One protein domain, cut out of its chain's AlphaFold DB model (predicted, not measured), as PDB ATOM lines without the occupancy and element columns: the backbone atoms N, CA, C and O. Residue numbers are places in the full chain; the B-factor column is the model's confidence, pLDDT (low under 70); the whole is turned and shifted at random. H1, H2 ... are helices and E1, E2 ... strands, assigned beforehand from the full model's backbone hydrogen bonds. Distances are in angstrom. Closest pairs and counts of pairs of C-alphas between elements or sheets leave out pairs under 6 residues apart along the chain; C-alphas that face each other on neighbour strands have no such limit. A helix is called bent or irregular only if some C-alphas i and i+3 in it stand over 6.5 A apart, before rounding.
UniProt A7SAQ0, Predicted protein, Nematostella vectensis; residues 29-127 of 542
ATOM      1  N   GLU A  29      15.387 -11.014 -33.237       75.44
ATOM      2  CA  GLU A  29      15.360  -9.556 -33.402       75.44
ATOM      3  C   GLU A  29      15.643  -9.077 -34.839       75.44
ATOM      4  O   GLU A  29      15.440  -7.908 -35.150       75.44
ATOM      5  N   LYS A  30      16.104  -9.974 -35.722       79.56
ATOM      6  CA  LYS A  30      16.384  -9.704 -37.146       79.56
ATOM      7  C   LYS A  30      15.366 -10.357 -38.085       79.56
ATOM      8  O   LYS A  30      15.564 -10.349 -39.299       79.56
ATOM      9  N   LEU A  31      14.307 -10.962 -37.542       80.69
ATOM     10  CA  LEU A  31      13.252 -11.616 -38.311       80.69
ATOM     11  C   LEU A  31      11.975 -10.760 -38.288       80.69
ATOM     12  O   LEU A  31      11.623 -10.247 -37.228       80.69
ATOM     13  N   PRO A  32      11.239 -10.642 -39.410       80.31
ATOM     14  CA  PRO A  32       9.915 -10.029 -39.408       80.31
ATOM     15  C   PRO A  32       8.972 -10.724 -38.419       80.31
ATOM     16  O   PRO A  32       9.002 -11.952 -38.280       80.31
ATOM     17  N   GLU A  33       8.120  -9.949 -37.754       73.19
ATOM     18  CA  GLU A  33       7.201 -10.461 -36.739       73.19
ATOM     19  C   GLU A  33       6.291 -11.573 -37.301       73.19
ATOM     20  O   GLU A  33       5.843 -11.531 -38.447       73.19
ATOM     21  N   GLY A  34       6.086 -12.637 -36.518       75.69
ATOM     22  CA  GLY A  34       5.370 -13.843 -36.956       75.69
ATOM     23  C   GLY A  34       6.183 -14.843 -37.802       75.69
ATOM     24  O   GLY A  34       5.671 -15.928 -38.100       75.69
ATOM     25  N   THR A  35       7.446 -14.558 -38.154       82.19
ATOM     26  CA  THR A  35       8.301 -15.499 -38.908       82.19
ATOM     27  C   THR A  35       8.517 -16.809 -38.145       82.19
ATOM     28  O   THR A  35       9.117 -16.839 -37.072       82.19
ATOM     29  N   ASN A  36       8.089 -17.926 -38.736       85.38
ATOM     30  CA  ASN A  36       8.199 -19.262 -38.149       85.38
ATOM     31  C   ASN A  36       9.076 -20.194 -39.001       85.38
ATOM     32  O   ASN A  36       9.231 -19.982 -40.198       85.38
ATOM     33  N   PHE A  37       9.637 -21.250 -38.400       87.38
ATOM     34  CA  PHE A  37      10.505 -22.225 -39.084       87.38
ATOM     35  C   PHE A  37       9.826 -23.592 -39.215       87.38
ATOM     36  O   PHE A  37       9.663 -24.316 -38.229       87.38
ATOM     37  N   ILE A  38       9.479 -23.959 -40.446       88.19
ATOM     38  CA  ILE A  38       8.782 -25.199 -40.797       88.19
ATOM     39  C   ILE A  38       9.810 -26.285 -41.127       88.19
ATOM     40  O   ILE A  38      10.779 -26.024 -41.839       88.19
ATOM     41  N   ARG A  39       9.610 -27.510 -40.625       89.00
ATOM     42  CA  ARG A  39      10.470 -28.663 -40.955       89.00
ATOM     43  C   ARG A  39      10.283 -29.091 -42.408       89.00
ATOM     44  O   ARG A  39       9.165 -29.096 -42.918       89.00
ATOM     45  N   PHE A  40      11.363 -29.544 -43.029       89.25
ATOM     46  CA  PHE A  40      11.315 -30.143 -44.359       89.25
ATOM     47  C   PHE A  40      10.466 -31.439 -44.384       89.25
ATOM     48  O   PHE A  40      10.518 -32.219 -43.424       89.25
ATOM     49  N   PRO A  41       9.706 -31.723 -45.462       88.00
ATOM     50  CA  PRO A  41       9.037 -33.005 -45.651       88.00
ATOM     51  C   PRO A  41      10.037 -34.163 -45.619       88.00
ATOM     52  O   PRO A  41      10.995 -34.184 -46.391       88.00
ATOM     53  N   LYS A  42       9.802 -35.147 -44.745       85.06
ATOM     54  CA  LYS A  42      10.616 -36.368 -44.701       85.06
ATOM     55  C   LYS A  42      10.451 -37.146 -46.017       85.06
ATOM     56  O   LYS A  42       9.306 -37.449 -46.366       85.06
ATOM     57  N   PRO A  43      11.542 -37.520 -46.709       87.12
ATOM     58  CA  PRO A  43      11.477 -38.463 -47.820       87.12
ATOM     59  C   PRO A  43      10.859 -39.798 -47.384       87.12
ATOM     60  O   PRO A  43      10.999 -40.221 -46.234       87.12
ATOM     61  N   GLY A  44      10.171 -40.466 -48.304       85.88
ATOM     62  CA  GLY A  44       9.624 -41.796 -48.083       85.88
ATOM     63  C   GLY A  44      10.673 -42.887 -48.307       85.88
ATOM     64  O   GLY A  44      11.322 -42.931 -49.349       85.88
ATOM     65  N   ASN A  45      10.792 -43.800 -47.344       84.62
ATOM     66  CA  ASN A  45      11.610 -45.012 -47.433       84.62
ATOM     67  C   ASN A  45      10.719 -46.197 -47.852       84.62
ATOM     68  O   ASN A  45       9.893 -46.648 -47.053       84.62
ATOM     69  N   VAL A  46      10.834 -46.641 -49.106       83.88
ATOM     70  CA  VAL A  46      10.134 -47.828 -49.625       83.88
ATOM     71  C   VAL A  46      10.870 -49.082 -49.163       83.88
ATOM     72  O   VAL A  46      12.080 -49.174 -49.332       83.88
ATOM     73  N   LYS A  47      10.129 -50.048 -48.611       85.81
ATOM     74  CA  LYS A  47      10.648 -51.357 -48.201       85.81
ATOM     75  C   LYS A  47      10.011 -52.481 -49.010       85.81
ATOM     76  O   LYS A  47       8.865 -52.369 -49.459       85.81
ATOM     77  N   ASP A  48      10.724 -53.591 -49.109       71.50
ATOM     78  CA  ASP A  48      10.149 -54.854 -49.558       71.50
ATOM     79  C   ASP A  48       9.110 -55.373 -48.553       71.50
ATOM     80  O   ASP A  48       9.132 -55.029 -47.370       71.50
ATOM     81  N   GLY A  49       8.121 -56.111 -49.058       76.50
ATOM     82  CA  GLY A  49       6.918 -56.498 -48.309       76.50
ATOM     83  C   GLY A  49       5.795 -55.446 -48.250       76.50
ATOM     84  O   GLY A  49       4.658 -55.820 -47.984       76.50
ATOM     85  N   MET A  50       6.051 -54.162 -48.549       84.56
ATOM     86  CA  MET A  50       4.986 -53.140 -48.618       84.56
ATOM     87  C   MET A  50       3.992 -53.406 -49.759       84.56
ATOM     88  O   MET A  50       4.390 -53.787 -50.865       84.56
ATOM     89  N   THR A  51       2.711 -53.112 -49.528       82.75
ATOM     90  CA  THR A  51       1.679 -53.128 -50.576       82.75
ATOM     91  C   THR A  51       1.890 -52.007 -51.597       82.75
ATOM     92  O   THR A  51       2.517 -50.986 -51.320       82.75
ATOM     93  N   GLU A  52       1.335 -52.167 -52.798       81.50
ATOM     94  CA  GLU A  52       1.465 -51.188 -53.886       81.50
ATOM     95  C   GLU A  52       0.913 -49.797 -53.515       81.50
ATOM     96  O   GLU A  52       1.526 -48.778 -53.838       81.50
ATOM     97  N   TRP A  53      -0.176 -49.740 -52.737       79.62
ATOM     98  CA  TRP A  53      -0.727 -48.486 -52.212       79.62
ATOM     99  C   TRP A  53       0.218 -47.809 -51.208       79.62
ATOM    100  O   TRP A  53       0.455 -46.604 -51.303       79.62
ATOM    101  N   GLU A  54       0.823 -48.567 -50.286       78.62
ATOM    102  CA  GLU A  54       1.821 -48.031 -49.350       78.62
ATOM    103  C   GLU A  54       3.066 -47.526 -50.086       78.62
ATOM    104  O   GLU A  54       3.551 -46.432 -49.785       78.62
ATOM    105  N   LYS A  55       3.543 -48.270 -51.097       81.88
ATOM    106  CA  LYS A  55       4.629 -47.827 -51.984       81.88
ATOM    107  C   LYS A  55       4.258 -46.510 -52.677       81.88
ATOM    108  O   LYS A  55       5.054 -45.573 -52.639       81.88
ATOM    109  N   GLY A  56       3.035 -46.381 -53.200       79.62
ATOM    110  CA  GLY A  56       2.509 -45.136 -53.775       79.62
ATOM    111  C   GLY A  56       2.503 -43.958 -52.791       79.62
ATOM    112  O   GLY A  56       3.050 -42.895 -53.091       79.62
ATOM    113  N   GLN A  57       1.977 -44.149 -51.576       82.62
ATOM    114  CA  GLN A  57       1.996 -43.131 -50.511       82.62
ATOM    115  C   GLN A  57       3.419 -42.715 -50.113       82.62
ATOM    116  O   GLN A  57       3.673 -41.562 -49.754       82.62
ATOM    117  N   GLN A  58       4.364 -43.646 -50.167       85.75
ATOM    118  CA  GLN A  58       5.759 -43.407 -49.825       85.75
ATOM    119  C   GLN A  58       6.506 -42.666 -50.950       85.75
ATOM    120  O   GLN A  58       7.258 -41.732 -50.669       85.75
ATOM    121  N   ILE A  59       6.213 -42.979 -52.217       82.75
ATOM    122  CA  ILE A  59       6.669 -42.221 -53.395       82.75
ATOM    123  C   ILE A  59       6.147 -40.776 -53.342       82.75
ATOM    124  O   ILE A  59       6.933 -39.842 -53.497       82.75
ATOM    125  N   LEU A  60       4.864 -40.560 -53.025       83.19
ATOM    126  CA  LEU A  60       4.267 -39.220 -52.912       83.19
ATOM    127  C   LEU A  60       4.962 -38.330 -51.862       83.19
ATOM    128  O   LEU A  60       5.151 -37.132 -52.094       83.19
ATOM    129  N   LYS A  61       5.408 -38.897 -50.730       84.50
ATOM    130  CA  LYS A  61       6.211 -38.164 -49.727       84.50
ATOM    131  C   LYS A  61       7.577 -37.758 -50.283       84.50
ATOM    132  O   LYS A  61       7.995 -36.615 -50.097       84.50
ATOM    133  N   THR A  62       8.241 -38.656 -51.010       86.50
ATOM    134  CA  THR A  62       9.516 -38.370 -51.688       86.50
ATOM    135  C   THR A  62       9.360 -37.302 -52.771       86.50
ATOM    136  O   THR A  62      10.186 -36.395 -52.838       86.50
ATOM    137  N   GLU A  63       8.277 -37.312 -53.551       86.38
ATOM    138  CA  GLU A  63       7.982 -36.243 -54.516       86.38
ATOM    139  C   GLU A  63       7.693 -34.896 -53.838       86.38
ATOM    140  O   GLU A  63       8.183 -33.858 -54.289       86.38
ATOM    141  N   LYS A  64       6.973 -34.879 -52.705       86.00
ATOM    142  CA  LYS A  64       6.781 -33.647 -51.919       86.00
ATOM    143  C   LYS A  64       8.117 -33.086 -51.414       86.00
ATOM    144  O   LYS A  64       8.328 -31.876 -51.494       86.00
ATOM    145  N   ALA A  65       9.030 -33.951 -50.968       86.75
ATOM    146  CA  ALA A  65      10.382 -33.573 -50.560       86.75
ATOM    147  C   ALA A  65      11.224 -33.038 -51.740       86.75
ATOM    148  O   ALA A  65      11.790 -31.951 -51.633       86.75
ATOM    149  N   LYS A  66      11.233 -33.720 -52.898       86.12
ATOM    150  CA  LYS A  66      11.892 -33.242 -54.134       86.12
ATOM    151  C   LYS A  66      11.395 -31.859 -54.571       86.12
ATOM    152  O   LYS A  66      12.199 -31.013 -54.953       86.12
ATOM    153  N   ARG A  67      10.082 -31.600 -54.494       86.00
ATOM    154  CA  ARG A  67       9.491 -30.295 -54.856       86.00
ATOM    155  C   ARG A  67       9.969 -29.167 -53.935       86.00
ATOM    156  O   ARG A  67      10.286 -28.088 -54.427       86.00
ATOM    157  N   TRP A  68      10.088 -29.419 -52.628       88.62
ATOM    158  CA  TRP A  68      10.671 -28.459 -51.678       88.62
ATOM    159  C   TRP A  68      12.179 -28.254 -51.907       88.62
ATOM    160  O   TRP A  68      12.664 -27.132 -51.793       88.62
ATOM    161  N   LEU A  69      12.905 -29.310 -52.283       87.00
ATOM    162  CA  LEU A  69      14.345 -29.275 -52.570       87.00
ATOM    163  C   LEU A  69      14.644 -28.423 -53.810       87.00
ATOM    164  O   LEU A  69      15.436 -27.486 -53.739       87.00
ATOM    165  N   HIS A  70      13.912 -28.651 -54.904       84.12
ATOM    166  CA  HIS A  70      13.972 -27.801 -56.094       84.12
ATOM    167  C   HIS A  70      13.599 -26.340 -55.780       84.12
ATOM    168  O   HIS A  70      14.241 -25.425 -56.287       84.12
ATOM    169  N   ALA A  71      12.593 -26.098 -54.927       84.69
ATOM    170  CA  ALA A  71      12.205 -24.741 -54.532       84.69
ATOM    171  C   ALA A  71      13.316 -23.977 -53.782       84.69
ATOM    172  O   ALA A  71      13.378 -22.754 -53.891       84.69
ATOM    173  N   CYS A  72      14.211 -24.676 -53.071       83.94
ATOM    174  CA  CYS A  72      15.308 -24.055 -52.326       83.94
ATOM    175  C   CYS A  72      16.455 -23.542 -53.212       83.94
ATOM    176  O   CYS A  72      17.158 -22.638 -52.781       83.94
ATOM    177  N   GLY A  73      16.676 -24.082 -54.417       75.81
ATOM    178  CA  GLY A  73      17.626 -23.525 -55.399       75.81
ATOM    179  C   GLY A  73      19.110 -23.433 -54.986       75.81
ATOM    180  O   GLY A  73      19.888 -22.780 -55.681       75.81
ATOM    181  N   ARG A  74      19.527 -24.062 -53.878       77.81
ATOM    182  CA  ARG A  74      20.927 -24.111 -53.421       77.81
ATOM    183  C   ARG A  74      21.742 -25.117 -54.234       77.81
ATOM    184  O   ARG A  74      21.262 -26.204 -54.544       77.81
ATOM    185  N   LYS A  75      23.003 -24.788 -54.538       71.94
ATOM    186  CA  LYS A  75      23.933 -25.719 -55.215       71.94
ATOM    187  C   LYS A  75      24.410 -26.826 -54.263       71.94
ATOM    188  O   LYS A  75      24.511 -27.985 -54.652       71.94
ATOM    189  N   ASP A  76      24.637 -26.449 -53.007       75.94
ATOM    190  CA  ASP A  76      25.100 -27.249 -51.865       75.94
ATOM    191  C   ASP A  76      24.004 -28.097 -51.189       75.94
ATOM    192  O   ASP A  76      24.303 -28.893 -50.304       75.94
ATOM    193  N   PHE A  77      22.741 -27.945 -51.599       81.00
ATOM    194  CA  PHE A  77      21.590 -28.663 -51.045       81.00
ATOM    195  C   PHE A  77      20.642 -29.036 -52.194       81.00
ATOM    196  O   PHE A  77      19.721 -28.292 -52.533       81.00
ATOM    197  N   SER A  78      20.938 -30.159 -52.854       76.00
ATOM    198  CA  SER A  78      20.359 -30.515 -54.161       76.00
ATOM    199  C   SER A  78      20.001 -31.998 -54.325       76.00
ATOM    200  O   SER A  78      19.300 -32.355 -55.275       76.00
ATOM    201  N   LYS A  79      20.396 -32.868 -53.387       85.06
ATOM    202  CA  LYS A  79      20.067 -34.300 -53.365       85.06
ATOM    203  C   LYS A  79      19.146 -34.634 -52.187       85.06
ATOM    204  O   LYS A  79      19.134 -33.975 -51.153       85.06
ATOM    205  N   ILE A  80      18.374 -35.713 -52.322       83.00
ATOM    206  CA  ILE A  80      17.425 -36.170 -51.286       83.00
ATOM    207  C   ILE A  80      18.158 -36.613 -50.004       83.00
ATOM    208  O   ILE A  80      17.612 -36.481 -48.912       83.00
ATOM    209  N   SER A  81      19.408 -37.072 -50.135       81.62
ATOM    210  CA  SER A  81      20.347 -37.370 -49.041       81.62
ATOM    211  C   SER A  81      20.626 -36.188 -48.113       81.62
ATOM    212  O   SER A  81      20.978 -36.387 -46.953       81.62
ATOM    213  N   ASP A  82      20.491 -34.967 -48.623       83.56
ATOM    214  CA  ASP A  82      20.933 -33.754 -47.938       83.56
ATOM    215  C   ASP A  82      19.864 -33.283 -46.930       83.56
ATOM    216  O   ASP A  82      20.143 -32.492 -46.029       83.56
ATOM    217  N   ILE A  83      18.635 -33.803 -47.064       85.12
ATOM    218  CA  ILE A  83      17.468 -33.501 -46.232       85.12
ATOM    219  C   ILE A  83      17.586 -34.235 -44.889       85.12
ATOM    220  O   ILE A  83      17.350 -35.442 -44.791       85.12
ATOM    221  N   LYS A  84      17.890 -33.488 -43.828       85.44
ATOM    222  CA  LYS A  84      18.043 -34.001 -42.460       85.44
ATOM    223  C   LYS A  84      16.828 -33.656 -41.583       85.44
ATOM    224  O   LYS A  84      15.948 -32.880 -41.952       85.44
ATOM    225  N   LYS A  85      16.763 -34.247 -40.383       81.06
ATOM    226  CA  LYS A  85      15.674 -34.070 -39.385       81.06
ATOM    227  C   LYS A  85      15.542 -32.616 -38.879       81.06
ATOM    228  O   LYS A  85      14.496 -32.217 -38.357       81.06
ATOM    229  N   ASP A  86      16.624 -31.868 -39.029       82.56
ATOM    230  CA  ASP A  86      16.910 -30.492 -38.638       82.56
ATOM    231  C   ASP A  86      16.998 -29.526 -39.838       82.56
ATOM    232  O   ASP A  86      17.377 -28.371 -39.669       82.56
ATOM    233  N   THR A  87      16.596 -29.945 -41.043       87.75
ATOM    234  CA  THR A  87      16.400 -29.023 -42.172       87.75
ATOM    235  C   THR A  87      15.081 -28.248 -42.006       87.75
ATOM    236  O   THR A  87      14.014 -28.850 -41.840       87.75
ATOM    237  N   TYR A  88      15.134 -26.912 -42.092       90.12
ATOM    238  CA  TYR A  88      13.966 -26.026 -41.985       90.12
ATOM    239  C   TYR A  88      13.889 -25.009 -43.137       90.12
ATOM    240  O   TYR A  88      14.893 -24.666 -43.757       90.12
ATOM    241  N   ILE A  89      12.690 -24.475 -43.379       88.88
ATOM    242  CA  ILE A  89      12.435 -23.296 -44.223       88.88
ATOM    243  C   ILE A  89      11.601 -22.303 -43.403       88.88
ATOM    244  O   ILE A  89      10.646 -22.713 -42.739       88.88
ATOM    245  N   CYS A  90      11.942 -21.011 -43.419       86.94
ATOM    246  CA  CYS A  90      11.136 -19.992 -42.742       86.94
ATOM    247  C   CYS A  90       9.888 -19.592 -43.555       86.94
ATOM    248  O   CYS A  90       9.903 -19.617 -44.787       86.94
ATOM    249  N   THR A  91       8.806 -19.211 -42.871       86.19
ATOM    250  CA  THR A  91       7.485 -18.956 -43.479       86.19
ATOM    251  C   THR A  91       7.476 -17.848 -44.536       86.19
ATOM    252  O   THR A  91       6.630 -17.895 -45.427       86.19
ATOM    253  N   LEU A  92       8.454 -16.932 -44.504       82.12
ATOM    254  CA  LEU A  92       8.702 -15.893 -45.518       82.12
ATOM    255  C   LEU A  92       8.764 -16.434 -46.958       82.12
ATOM    256  O   LEU A  92       8.412 -15.727 -47.894       82.12
ATOM    257  N   HIS A  93       9.191 -17.685 -47.150       84.69
ATOM    258  CA  HIS A  93       9.309 -18.299 -48.478       84.69
ATOM    259  C   HIS A  93       8.033 -19.004 -48.945       84.69
ATOM    260  O   HIS A  93       8.085 -19.807 -49.872       84.69
ATOM    261  N   PHE A  94       6.889 -18.737 -48.320       84.06
ATOM    262  CA  PHE A  94       5.579 -19.236 -48.731       84.06
ATOM    263  C   PHE A  94       4.637 -18.063 -49.014       84.06
ATOM    264  O   PHE A  94       4.833 -16.954 -48.516       84.06
ATOM    265  N   MET A  95       3.596 -18.313 -49.811       73.94
ATOM    266  CA  MET A  95       2.590 -17.303 -50.151       73.94
ATOM    267  C   MET A  95       1.992 -16.672 -48.881       73.94
ATOM    268  O   MET A  95       1.652 -17.365 -47.924       73.94
ATOM    269  N   GLU A  96       1.899 -15.340 -48.877       67.69
ATOM    270  CA  GLU A  96       1.460 -14.514 -47.737       67.69
ATOM    271  C   GLU A  96       2.256 -14.680 -46.423       67.69
ATOM    272  O   GLU A  96       1.785 -14.242 -45.377       67.69
ATOM    273  N   GLY A  97       3.444 -15.299 -46.437       67.00
ATOM    274  CA  GLY A  97       4.304 -15.420 -45.251       67.00
ATOM    275  C   GLY A  97       3.785 -16.369 -44.160       67.00
ATOM    276  O   GLY A  97       4.315 -16.366 -43.050       67.00
ATOM    277  N   LYS A  98       2.758 -17.183 -44.457       66.88
ATOM    278  CA  LYS A  98       2.023 -18.028 -43.484       66.88
ATOM    279  C   LYS A  98       2.392 -19.518 -43.516       66.88
ATOM    280  O   LYS A  98       1.882 -20.292 -42.712       66.88
ATOM    281  N   GLY A  99       3.287 -19.934 -44.413       76.94
ATOM    282  CA  GLY A  99       3.618 -21.349 -44.623       76.94
ATOM    283  C   GLY A  99       2.765 -22.035 -45.704       76.94
ATOM    284  O   GLY A  99       2.046 -21.361 -46.440       76.94
ATOM    285  N   PRO A 100       2.874 -23.369 -45.854       80.81
ATOM    286  CA  PRO A 100       2.176 -24.114 -46.899       80.81
ATOM    287  C   PRO A 100       0.670 -24.202 -46.622       80.81
ATOM    288  O   PRO A 100       0.255 -24.797 -45.629       80.81
ATOM    289  N   THR A 101      -0.140 -23.667 -47.534       77.94
ATOM    290  CA  THR A 101      -1.609 -23.789 -47.529       77.94
ATOM    291  C   THR A 101      -2.078 -24.860 -48.519       77.94
ATOM    292  O   THR A 101      -1.264 -25.440 -49.237       77.94
ATOM    293  N   GLU A 102      -3.382 -25.141 -48.568       68.69
ATOM    294  CA  GLU A 102      -3.962 -26.114 -49.505       68.69
ATOM    295  C   GLU A 102      -3.769 -25.695 -50.974       68.69
ATOM    296  O   GLU A 102      -3.238 -26.474 -51.765       68.69
ATOM    297  N   ASP A 103      -4.066 -24.435 -51.314       64.88
ATOM    298  CA  ASP A 103      -3.791 -23.864 -52.643       64.88
ATOM    299  C   ASP A 103      -2.281 -23.725 -52.942       64.88
ATOM    300  O   ASP A 103      -1.861 -23.776 -54.101       64.88
ATOM    301  N   HIS A 104      -1.445 -23.522 -51.913       77.19
ATOM    302  CA  HIS A 104      -0.014 -23.220 -52.064       77.19
ATOM    303  C   HIS A 104       0.881 -24.064 -51.121       77.19
ATOM    304  O   HIS A 104       1.530 -23.524 -50.221       77.19
ATOM    305  N   PRO A 105       0.986 -25.395 -51.329       78.44
ATOM    306  CA  PRO A 105       1.641 -26.330 -50.398       78.44
ATOM    307  C   PRO A 105       3.176 -26.434 -50.550       78.44
ATOM    308  O   PRO A 105       3.801 -27.382 -50.049       78.44
ATOM    309  N   TYR A 106       3.795 -25.488 -51.261       81.69
ATOM    310  CA  TYR A 106       5.216 -25.481 -51.623       81.69
ATOM    311  C   TYR A 106       5.840 -24.101 -51.370       81.69
ATOM    312  O   TYR A 106       5.138 -23.098 -51.517       81.69
ATOM    313  N   PRO A 107       7.148 -24.022 -51.054       82.62
ATOM    314  CA  PRO A 107       7.853 -22.749 -51.039       82.62
ATOM    315  C   PRO A 107       7.866 -22.101 -52.432       82.62
ATOM    316  O   PRO A 107       7.886 -22.788 -53.458       82.62
ATOM    317  N   VAL A 108       7.920 -20.772 -52.462       81.69
ATOM    318  CA  VAL A 108       8.272 -19.977 -53.644       81.69
ATOM    319  C   VAL A 108       9.669 -20.397 -54.114       81.69
ATOM    320  O   VAL A 108      10.539 -20.705 -53.304       81.69
ATOM    321  N   LEU A 109       9.893 -20.447 -55.426       80.19
ATOM    322  CA  LEU A 109      11.169 -20.876 -56.001       80.19
ATOM    323  C   LEU A 109      12.242 -19.787 -55.825       80.19
ATOM    324  O   LEU A 109      12.059 -18.670 -56.303       80.19
ATOM    325  N   ALA A 110      13.378 -20.138 -55.217       74.81
ATOM    326  CA  ALA A 110      14.483 -19.222 -54.897       74.81
ATOM    327  C   ALA A 110      15.179 -18.554 -56.100       74.81
ATOM    328  O   ALA A 110      16.028 -17.688 -55.909       74.81
ATOM    329  N   THR A 111      14.834 -18.937 -57.331       67.25
ATOM    330  CA  THR A 111      15.364 -18.356 -58.574       67.25
ATOM    331  C   THR A 111      14.399 -17.374 -59.254       67.25
ATOM    332  O   THR A 111      14.638 -17.021 -60.404       67.25
ATOM    333  N   LEU A 112      13.284 -16.993 -58.613       60.69
ATOM    334  CA  LEU A 112      12.309 -16.035 -59.157       60.69
ATOM    335  C   LEU A 112      12.524 -14.634 -58.581       60.69
ATOM    336  O   LEU A 112      12.580 -14.463 -57.362       60.69
ATOM    337  N   THR A 113      12.547 -13.626 -59.447       59.62
ATOM    338  CA  THR A 113      12.612 -12.211 -59.058       59.62
ATOM    339  C   THR A 113      11.299 -11.728 -58.434       59.62
ATOM    340  O   THR A 113      10.223 -12.263 -58.706       59.62
ATOM    341  N   GLU A 114      11.348 -10.673 -57.619       52.00
ATOM    342  CA  GLU A 114      10.165 -10.113 -56.940       52.00
ATOM    343  C   GLU A 114       9.058  -9.674 -57.920       52.00
ATOM    344  O   GLU A 114       7.868  -9.840 -57.645       52.00
ATOM    345  N   LYS A 115       9.436  -9.199 -59.119       49.97
ATOM    346  CA  LYS A 115       8.489  -8.873 -60.200       49.97
ATOM    347  C   LYS A 115       7.713 -10.110 -60.672       49.97
ATOM    348  O   LYS A 115       6.491 -10.045 -60.811       49.97
ATOM    349  N   GLU A 116       8.380 -11.250 -60.854       55.00
ATOM    350  CA  GLU A 116       7.731 -12.518 -61.234       55.00
ATOM    351  C   GLU A 116       6.865 -13.099 -60.106       55.00
ATOM    352  O   GLU A 116       5.835 -13.724 -60.372       55.00
ATOM    353  N   GLN A 117       7.258 -12.892 -58.847       54.53
ATOM    354  CA  GLN A 117       6.481 -13.311 -57.678       54.53
ATOM    355  C   GLN A 117       5.154 -12.532 -57.599       54.53
ATOM    356  O   GLN A 117       4.080 -13.138 -57.538       54.53
ATOM    357  N   ASN A 118       5.204 -11.200 -57.719       52.78
ATOM    358  CA  ASN A 118       4.017 -10.339 -57.692       52.78
ATOM    359  C   ASN A 118       3.043 -10.628 -58.852       52.78
ATOM    360  O   ASN A 118       1.830 -10.703 -58.636       52.78
ATOM    361  N   GLN A 119       3.547 -10.894 -60.064       54.16
ATOM    362  CA  GLN A 119       2.711 -11.281 -61.216       54.16
ATOM    363  C   GLN A 119       1.982 -12.628 -61.041       54.16
ATOM    364  O   GLN A 119       0.937 -12.856 -61.660       54.16
ATOM    365  N   ARG A 120       2.492 -13.538 -60.198       53.41
ATOM    366  CA  ARG A 120       1.787 -14.786 -59.851       53.41
ATOM    367  C   ARG A 120       0.708 -14.553 -58.794       53.41
ATOM    368  O   ARG A 120      -0.389 -15.097 -58.928       53.41
ATOM    369  N   ALA A 121       0.986 -13.720 -57.790       51.22
ATOM    370  CA  ALA A 121       0.036 -13.396 -56.727       51.22
ATOM    371  C   ALA A 121      -1.241 -12.716 -57.260       51.22
ATOM    372  O   ALA A 121      -2.349 -13.067 -56.842       51.22
ATOM    373  N   THR A 122      -1.118 -11.804 -58.231       49.19
ATOM    374  CA  THR A 122      -2.279 -11.168 -58.881       49.19
ATOM    375  C   THR A 122      -3.105 -12.175 -59.688       49.19
ATOM    376  O   THR A 122      -4.314 -12.278 -59.473       49.19
ATOM    377  N   ARG A 123      -2.468 -13.000 -60.534       47.38
ATOM    378  CA  ARG A 123      -3.149 -14.064 -61.307       47.38
ATOM    379  C   ARG A 123      -3.909 -15.063 -60.423       47.38
ATOM    380  O   ARG A 123      -4.998 -15.496 -60.806       47.38
ATOM    381  N   ALA A 124      -3.384 -15.405 -59.244       42.06
ATOM    382  CA  ALA A 124      -4.076 -16.263 -58.279       42.06
ATOM    383  C   ALA A 124      -5.353 -15.598 -57.723       42.06
ATOM    384  O   ALA A 124      -6.427 -16.208 -57.734       42.06
ATOM    385  N   LYS A 125      -5.272 -14.324 -57.310       44.22
ATOM    386  CA  LYS A 125      -6.424 -13.567 -56.780       44.22
ATOM    387  C   LYS A 125      -7.525 -13.360 -57.831       44.22
ATOM    388  O   LYS A 125      -8.704 -13.479 -57.494       44.22
ATOM    389  N   THR A 126      -7.175 -13.170 -59.106       38.22
ATOM    390  CA  THR A 126      -8.157 -13.132 -60.206       38.22
ATOM    391  C   THR A 126      -8.884 -14.472 -60.371       38.22
ATOM    392  O   THR A 126     -10.112 -14.482 -60.394       38.22
ATOM    393  N   ARG A 127      -8.166 -15.610 -60.396       40.56
ATOM    394  CA  ARG A 127      -8.793 -16.949 -60.483       40.56
ATOM    395  C   ARG A 127      -9.762 -17.222 -59.323       40.56
ATOM    396  O   ARG A 127     -10.838 -17.769 -59.555       40.56
TER     397      ARG A 127
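Overview. This is residues 29 to 127 of the 542 residues of the protein "Predicted protein" of Nematostella vectensis (UniProt A7SAQ0). One long helix, H1, has the stretch of residues 40 to 51 folded back along its side, and a pair of very short strands, E1 and E2, lies near its last turns. The loops of residues 73 to 87 and 91 to 113 gather round that same end of H1, and the second helix, H2, lies beyond them, away from H1. The printed part has 99 residues, with two named strands and two named helices in the order E1, H1, E2, H2, and the strands form one antiparallel sheet in the order E1, E2. The class is mostly helix, though only 41 residues are in named elements, under half of those printed. The whole is loose, with a radius of gyration of the C-alphas of 15.7 A, and spans 48 by 36 by 26 A.

Along the chain. Strand E1 is residues 37 to 39, 6.7 A from first to last C-alpha, and begins with C-alpha 37 at (10.505, -22.225, -39.084). Helix H1 is residues 52 to 72, 30.5 A long; it runs from C-alpha 52 at (1.465, -51.188, -53.886) to C-alpha 72 at (15.308, -24.055, -52.326), mainly along rising y. Strand E2 is residues 88 to 90, again 6.7 A long. Helix H2 is residues 114 to 127, 20.5 A long, runs mainly along falling x, and ends with C-alpha 127 at (-8.793, -16.949, -60.483).

Arrangement. E1 and E2 are antiparallel neighbours, with 146 degrees between their directions. C-alphas 37 and 90 face each other at 4.3 A, and C-alphas 39 and 88 at 4.5 A. Across the pair, N 38 and O 89 are 2.9 A apart, within hydrogen-bond range, and so are N 89 and O 38, also at 2.9 A. H1 comes between the two strands along the chain. H1 and H2 are apart, and E1 and H2 are apart. In H1 every O i to N i+4 pair is within hydrogen-bond range; in H2 it is 9 of 10. Neither helix is bent.

Size, cuts and confidence. The two C-alphas farthest apart are those of Glu 29 and Gly 49, at 50.0 A, and the first and last printed C-alphas, of Glu 29 and Arg 127, are 37.0 A apart. The printed part has no cut. The three links are long: 12 residues from E1 to H1, 15 from H1 to E2 and 23 from E2 to H2. The mean pLDDT of the printed part is 76.3. The model's confidence is under 70 in 22 residues, namely 96 to 98, 102 to 103 and 111 to 127, of which 114 to 127 belong to H2, with a mean pLDDT of 49.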